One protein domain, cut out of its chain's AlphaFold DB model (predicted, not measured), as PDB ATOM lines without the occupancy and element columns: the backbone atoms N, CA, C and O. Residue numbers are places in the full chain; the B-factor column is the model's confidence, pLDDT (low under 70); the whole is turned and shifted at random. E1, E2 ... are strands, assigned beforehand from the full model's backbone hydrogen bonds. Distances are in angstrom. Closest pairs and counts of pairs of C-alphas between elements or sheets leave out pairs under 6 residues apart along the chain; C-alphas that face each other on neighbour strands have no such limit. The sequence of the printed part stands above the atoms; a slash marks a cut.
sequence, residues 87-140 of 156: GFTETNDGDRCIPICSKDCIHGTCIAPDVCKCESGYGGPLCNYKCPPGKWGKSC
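AT A GLANCE: This is residues 87 to 140 of the 156 residues of the protein "Multiple epidermal growth factor-like domains protein 11" of Apis cerana (UniProt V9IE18). With little regular structure, the printed part is a rod of three parts in a row: a small hairpin E1-E2, a larger hairpin E3-E4, and looped residues 119 to 140 at the far end. The 54 residues, all strand by class, have four named strands, E1 to E4, holding 15 residues, in two antiparallel sheets. The whole is only just loose, close to compact, with a radius of gyration of 12.4 A and spans of 40 by 16 by 13 A.

HOW THE PARTS SIT: E1, residues 88 to 90, and E2, residues 97 to 99, form a hairpin at 138 degrees; N 89 and O 98 are within hydrogen-bond range at 2.8 A. E3, residues 108 to 112, and E4, residues 115 to 118, form a hairpin at 150 degrees, with N 117 and O 109 2.8 A apart. The closest C-alphas of E2 and E3 are Pro 99 and Ala 112, 5.1 A. E2 and E4 are apart.

IN THESE COORDINATES: E1 begins at C-alpha 88 (-42.065, 3.823, 35.146) and spans 7.0 A; E2 spans 6.8 A and E3 12.1 A. E4 spans 9.4 A, ending at C-alpha 118 (-36.678, -3.910, 51.836).

THE WHOLE: The farthest C-alphas, Gly 94 and Pro 132, are 39.7 A apart. The printed part has no cut, no long link and no residue under 70.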
ATOM      1  N   GLY A  87     -38.651   6.001  33.918       86.88
ATOM      2  CA  GLY A  87     -38.416   5.047  35.005       86.88
ATOM      3  C   GLY A  87     -39.684   4.377  35.538       86.88
ATOM      4  O   GLY A  87     -39.596   3.675  36.537       86.88
ATOM      5  N   PHE A  88     -40.834   4.562  34.888       89.75
ATOM      6  CA  PHE A  88     -42.065   3.823  35.146       89.75
ATOM      7  C   PHE A  88     -42.501   3.056  33.890       89.75
ATOM      8  O   PHE A  88     -42.228   3.488  32.773       89.75
ATOM      9  N   THR A  89     -43.162   1.915  34.076       87.56
ATOM     10  CA  THR A  89     -43.742   1.079  33.016       87.56
ATOM     11  C   THR A  89     -45.226   0.862  33.273       87.56
ATOM     12  O   THR A  89     -45.681   0.915  34.415       87.56
ATOM     13  N   GLU A  90     -45.986   0.606  32.217       85.44
ATOM     14  CA  GLU A  90     -47.402   0.259  32.314       85.44
ATOM     15  C   GLU A  90     -47.579  -1.155  32.886       85.44
ATOM     16  O   GLU A  90     -46.762  -2.052  32.657       85.44
ATOM     17  N   THR A  91     -48.646  -1.343  33.662       82.50
ATOM     18  CA  THR A  91     -49.125  -2.674  34.076       82.50
ATOM     19  C   THR A  91     -49.805  -3.374  32.893       82.50
ATOM     20  O   THR A  91     -50.216  -2.713  31.946       82.50
ATOM     21  N   ASN A  92     -49.983  -4.699  32.951       77.62
ATOM     22  CA  ASN A  92     -50.685  -5.477  31.914       77.62
ATOM     23  C   ASN A  92     -52.088  -4.937  31.568       77.62
ATOM     24  O   ASN A  92     -52.548  -5.127  30.447       77.62
ATOM     25  N   ASP A  93     -52.743  -4.264  32.517       75.50
ATOM     26  CA  ASP A  93     -54.071  -3.669  32.350       75.50
ATOM     27  C   ASP A  93     -54.033  -2.234  31.779       75.50
ATOM     28  O   ASP A  93     -55.078  -1.660  31.507       75.50
ATOM     29  N   GLY A  94     -52.852  -1.623  31.603       71.00
ATOM     30  CA  GLY A  94     -52.682  -0.274  31.033       71.00
ATOM     31  C   GLY A  94     -53.105   0.894  31.937       71.00
ATOM     32  O   GLY A  94     -52.804   2.043  31.637       71.00
ATOM     33  N   ASP A  95     -53.738   0.621  33.078       74.19
ATOM     34  CA  ASP A  95     -54.343   1.660  33.926       74.19
ATOM     35  C   ASP A  95     -53.368   2.335  34.912       74.19
ATOM     36  O   ASP A  95     -53.715   3.320  35.569       74.19
ATOM     37  N   ARG A  96     -52.162   1.779  35.110       81.12
ATOM     38  CA  ARG A  96     -51.228   2.219  36.164       81.12
ATOM     39  C   ARG A  96     -49.768   2.175  35.730       81.12
ATOM     40  O   ARG A  96     -49.299   1.162  35.210       81.12
ATOM     41  N   CYS A  97     -49.038   3.234  36.083       86.94
ATOM     42  CA  CYS A  97     -47.587   3.338  35.946       86.94
ATOM     43  C   CYS A  97     -46.881   2.802  37.203       86.94
ATOM     44  O   CYS A  97     -46.985   3.389  38.283       86.94
ATOM     45  N   ILE A  98     -46.140   1.701  37.067       87.62
ATOM     46  CA  ILE A  98     -45.331   1.088  38.133       87.62
ATOM     47  C   ILE A  98     -43.846   1.437  37.961       87.62
ATOM     48  O   ILE A  98     -43.383   1.560  36.830       87.62
ATOM     49  N   PRO A  99     -43.073   1.627  39.043       90.00
ATOM     50  CA  PRO A  99     -41.657   1.967  38.940       90.00
ATOM     51  C   PRO A  99     -40.835   0.799  38.380       90.00
ATOM     52  O   PRO A  99     -41.072  -0.363  38.707       90.00
ATOM     53  N   ILE A 100     -39.829   1.126  37.576       90.38
ATOM     54  CA  ILE A 100     -38.866   0.187  37.000       90.38
ATOM     55  C   ILE A 100     -37.635   0.143  37.906       90.38
ATOM     56  O   ILE A 100     -37.017   1.170  38.191       90.38
ATOM     57  N   CYS A 101     -37.244  -1.055  38.327       90.75
ATOM     58  CA  CYS A 101     -35.968  -1.300  38.990       90.75
ATOM     59  C   CYS A 101     -35.047  -2.059  38.021       90.75
ATOM     60  O   CYS A 101     -35.436  -3.092  37.486       90.75
ATOM     61  N   SER A 102     -33.819  -1.574  37.799       89.19
ATOM     62  CA  SER A 102     -32.842  -2.195  36.878       89.19
ATOM     63  C   SER A 102     -32.475  -3.632  37.263       89.19
ATOM     64  O   SER A 102     -32.024  -4.420  36.436       89.19
ATOM     65  N   LYS A 103     -32.615  -3.953  38.549       89.62
ATOM     66  CA  LYS A 103     -32.462  -5.285  39.123       89.62
ATOM     67  C   LYS A 103     -33.606  -5.502  40.097       89.62
ATOM     68  O   LYS A 103     -33.940  -4.586  40.852       89.62
ATOM     69  N   ASP A 104     -34.143  -6.710  40.115       89.00
ATOM     70  CA  ASP A 104     -35.247  -7.041  41.003       89.00
ATOM     71  C   ASP A 104     -34.844  -6.945  42.479       89.00
ATOM     72  O   ASP A 104     -33.752  -7.353  42.894       89.00
ATOM     73  N   CYS A 105     -35.753  -6.396  43.283       92.75
ATOM     74  CA  CYS A 105     -35.637  -6.388  44.733       92.75
ATOM     75  C   CYS A 105     -35.924  -7.809  45.245       92.75
ATOM     76  O   CYS A 105     -37.057  -8.268  45.153       92.75
ATOM     77  N   ILE A 106     -34.920  -8.510  45.784       92.69
ATOM     78  CA  ILE A 106     -35.050  -9.939  46.142       92.69
ATOM     79  C   ILE A 106     -36.017 -10.131  47.319       92.69
ATOM     80  O   ILE A 106     -36.910 -10.969  47.267       92.69
ATOM     81  N   HIS A 107     -35.829  -9.340  48.378       92.31
ATOM     82  CA  HIS A 107     -36.669  -9.330  49.580       92.31
ATOM     83  C   HIS A 107     -37.264  -7.938  49.795       92.31
ATOM     84  O   HIS A 107     -36.921  -7.220  50.743       92.31
ATOM     85  N   GLY A 108     -38.083  -7.495  48.844       92.00
ATOM     86  CA  GLY A 108     -38.695  -6.177  48.896       92.00
ATOM     87  C   GLY A 108     -39.497  -5.819  47.655       92.00
ATOM     88  O   GLY A 108     -39.631  -6.606  46.725       92.00
ATOM     89  N   THR A 109     -40.005  -4.591  47.634       91.94
ATOM     90  CA  THR A 109     -40.785  -4.052  46.515       91.94
ATOM     91  C   THR A 109     -40.140  -2.799  45.939       91.94
ATOM     92  O   THR A 109     -39.567  -1.986  46.667       91.94
ATOM     93  N   CYS A 110     -40.220  -2.632  44.618       92.00
ATOM     94  CA  CYS A 110     -39.774  -1.414  43.944       92.00
ATOM     95  C   CYS A 110     -40.790  -0.297  44.232       92.00
ATOM     96  O   CYS A 110     -41.972  -0.444  43.924       92.00
ATOM     97  N   ILE A 111     -40.357   0.795  44.864       89.62
ATOM     98  CA  ILE A 111     -41.240   1.920  45.239       89.62
ATOM     99  C   ILE A 111     -40.983   3.186  44.418       89.62
ATOM    100  O   ILE A 111     -41.828   4.073  44.370       89.62
ATOM    101  N   ALA A 112     -39.817   3.271  43.787       88.44
ATOM    102  CA  ALA A 112     -39.394   4.345  42.900       88.44
ATOM    103  C   ALA A 112     -38.297   3.798  41.966       88.44
ATOM    104  O   ALA A 112     -37.758   2.725  42.260       88.44
ATOM    105  N   PRO A 113     -37.956   4.502  40.869       89.31
ATOM    106  CA  PRO A 113     -36.928   4.051  39.937       89.31
ATOM    107  C   PRO A 113     -35.623   3.700  40.662       89.31
ATOM    108  O   PRO A 113     -35.066   4.538  41.372       89.31
ATOM    109  N   ASP A 114     -35.175   2.448  40.540       89.12
ATOM    110  CA  ASP A 114     -33.992   1.896  41.229       89.12
ATOM    111  C   ASP A 114     -33.987   2.035  42.774       89.12
ATOM    112  O   ASP A 114     -32.937   2.036  43.434       89.12
ATOM    113  N   VAL A 115     -35.165   2.138  43.399       90.19
ATOM    114  CA  VAL A 115     -35.317   2.205  44.858       90.19
ATOM    115  C   VAL A 115     -36.188   1.060  45.362       90.19
ATOM    116  O   VAL A 115     -37.415   1.076  45.252       90.19
ATOM    117  N   CYS A 116     -35.532   0.104  46.020       92.06
ATOM    118  CA  CYS A 116     -36.182  -0.988  46.730       92.06
ATOM    119  C   CYS A 116     -36.572  -0.598  48.162       92.06
ATOM    120  O   CYS A 116     -35.760  -0.076  48.936       92.06
ATOM    121  N   LYS A 117     -37.802  -0.935  48.546       92.06
ATOM    122  CA  LYS A 117     -38.255  -1.007  49.933       92.06
ATOM    123  C   LYS A 117     -38.029  -2.428  50.439       92.06
ATOM    124  O   LYS A 117     -38.773  -3.334  50.080       92.06
ATOM    125  N   CYS A 118     -37.004  -2.605  51.267       92.56
ATOM    126  CA  CYS A 118     -36.678  -3.910  51.836       92.56
ATOM    127  C   CYS A 118     -37.646  -4.319  52.940       92.56
ATOM    128  O   CYS A 118     -38.095  -3.485  53.732       92.56
ATOM    129  N   GLU A 119     -37.903  -5.619  53.003       91.88
ATOM    130  CA  GLU A 119     -38.603  -6.262  54.107       91.88
ATOM    131  C   GLU A 119     -37.785  -6.198  55.405       91.88
ATOM    132  O   GLU A 119     -36.565  -5.992  55.409       91.88
ATOM    133  N   SER A 120     -38.466  -6.371  56.539       90.75
ATOM    134  CA  SER A 120     -37.825  -6.409  57.854       90.75
ATOM    135  C   SER A 120     -36.771  -7.515  57.926       90.75
ATOM    136  O   SER A 120     -37.054  -8.656  57.566       90.75
ATOM    137  N   GLY A 121     -35.578  -7.206  58.437       90.12
ATOM    138  CA  GLY A 121     -34.469  -8.157  58.495       90.12
ATOM    139  C   GLY A 121     -33.623  -8.203  57.223       90.12
ATOM    140  O   GLY A 121     -32.646  -8.948  57.197       90.12
ATOM    141  N   TYR A 122     -33.933  -7.389  56.206       92.50
ATOM    142  CA  TYR A 122     -33.175  -7.320  54.958       92.50
ATOM    143  C   TYR A 122     -32.718  -5.903  54.610       92.50
ATOM    144  O   TYR A 122     -33.368  -4.897  54.915       92.50
ATOM    145  N   GLY A 123     -31.572  -5.822  53.940       91.06
ATOM    146  CA  GLY A 123     -30.951  -4.569  53.552       91.06
ATOM    147  C   GLY A 123     -30.052  -4.675  52.331       91.06
ATOM    148  O   GLY A 123     -29.938  -5.720  51.690       91.06
ATOM    149  N   GLY A 124     -29.429  -3.554  51.989       90.06
ATOM    150  CA  GLY A 124     -28.713  -3.371  50.730       90.06
ATOM    151  C   GLY A 124     -29.550  -2.677  49.653       90.06
ATOM    152  O   GLY A 124     -30.752  -2.471  49.824       90.06
ATOM    153  N   PRO A 125     -28.927  -2.311  48.521       88.81
ATOM    154  CA  PRO A 125     -29.613  -1.650  47.411       88.81
ATOM    155  C   PRO A 125     -30.695  -2.528  46.761       88.81
ATOM    156  O   PRO A 125     -31.682  -1.986  46.280       88.81
ATOM    157  N   LEU A 126     -30.530  -3.858  46.796       90.88
ATOM    158  CA  LEU A 126     -31.443  -4.853  46.207       90.88
ATOM    159  C   LEU A 126     -32.124  -5.744  47.255       90.88
ATOM    160  O   LEU A 126     -32.720  -6.763  46.911       90.88
ATOM    161  N   CYS A 127     -31.997  -5.397  48.538       92.25
ATOM    162  CA  CYS A 127     -32.523  -6.192  49.651       92.25
ATOM    163  C   CYS A 127     -31.986  -7.634  49.682       92.25
ATOM    164  O   CYS A 127     -32.696  -8.575  50.020       92.25
ATOM    165  N   ASN A 128     -30.722  -7.814  49.299       93.00
ATOM    166  CA  ASN A 128     -30.054  -9.110  49.212       93.00
ATOM    167  C   ASN A 128     -29.280  -9.487  50.489       93.00
ATOM    168  O   ASN A 128     -28.880 -10.640  50.639       93.00
ATOM    169  N   TYR A 129     -29.043  -8.541  51.401       91.56
ATOM    170  CA  TYR A 129     -28.316  -8.784  52.648       91.56
ATOM    171  C   TYR A 129     -29.274  -8.996  53.813       91.56
ATOM    172  O   TYR A 129     -30.291  -8.318  53.908       91.56
ATOM    173  N   LYS A 130     -28.915  -9.887  54.743       91.56
ATOM    174  CA  LYS A 130     -29.612 -10.023  56.028       91.56
ATOM    175  C   LYS A 130     -29.093  -8.966  57.008       91.56
ATOM    176  O   LYS A 130     -27.887  -8.844  57.204       91.56
ATOM    177  N   CYS A 131     -29.999  -8.210  57.614       90.25
ATOM    178  CA  CYS A 131     -29.717  -7.248  58.677       90.25
ATOM    179  C   CYS A 131     -29.867  -7.907  60.066       90.25
ATOM    180  O   CYS A 131     -30.528  -8.939  60.195       90.25
ATOM    181  N   PRO A 132     -29.305  -7.298  61.130       88.62
ATOM    182  CA  PRO A 132     -29.597  -7.680  62.512       88.62
ATOM    183  C   PRO A 132     -31.107  -7.659  62.809       88.62
ATOM    184  O   PRO A 132     -31.847  -6.913  62.156       88.62
ATOM    185  N   PRO A 133     -31.577  -8.431  63.807       85.12
ATOM    186  CA  PRO A 133     -32.998  -8.523  64.125       85.12
ATOM    187  C   PRO A 133     -33.600  -7.139  64.391       85.12
ATOM    188  O   PRO A 133     -33.032  -6.324  65.120       85.12
ATOM    189  N   GLY A 134     -34.747  -6.867  63.765       83.62
ATOM    190  CA  GLY A 134     -35.476  -5.604  63.911       83.62
ATOM    191  C   GLY A 134     -34.965  -4.433  63.063       83.62
ATOM    192  O   GLY A 134     -35.518  -3.341  63.182       83.62
ATOM    193  N   LYS A 135     -33.958  -4.636  62.198       89.19
ATOM    194  CA  LYS A 135     -33.430  -3.612  61.278       89.19
ATOM    195  C   LYS A 135     -33.674  -3.962  59.807       89.19
ATOM    196  O   LYS A 135     -33.774  -5.134  59.454       89.19
ATOM    197  N   TRP A 136     -33.764  -2.952  58.945       91.94
ATOM    198  CA  TRP A 136     -33.973  -3.072  57.500       91.94
ATOM    199  C   TRP A 136     -33.522  -1.821  56.722       91.94
ATOM    200  O   TRP A 136     -33.115  -0.800  57.284       91.94
ATOM    201  N   GLY A 137     -33.608  -1.896  55.393       88.44
ATOM    202  CA  GLY A 137     -33.337  -0.792  54.465       88.44
ATOM    203  C   GLY A 137     -31.930  -0.821  53.865       88.44
ATOM    204  O   GLY A 137     -31.118  -1.680  54.199       88.44
ATOM    205  N   LYS A 138     -31.614   0.142  52.985       88.44
ATOM    206  CA  LYS A 138     -30.378   0.128  52.170       88.44
ATOM    207  C   LYS A 138     -29.091  -0.075  52.984       88.44
ATOM    208  O   LYS A 138     -28.212  -0.799  52.532       88.44
ATOM    209  N   SER A 139     -29.021   0.487  54.191       89.00
ATOM    210  CA  SER A 139     -27.871   0.364  55.103       89.00
ATOM    211  C   SER A 139     -28.244  -0.188  56.488       89.00
ATOM    212  O   SER A 139     -27.559   0.106  57.460       89.00
ATOM    213  N   CYS A 140     -29.347  -0.940  56.613       87.44
ATOM    214  CA  CYS A 140     -29.855  -1.446  57.902       87.44
ATOM    215  C   CYS A 140     -30.039  -0.351  58.983       87.44
ATOM    216  O   CYS A 140     -29.866  -0.613  60.173       87.44
TER     217      CYS A 140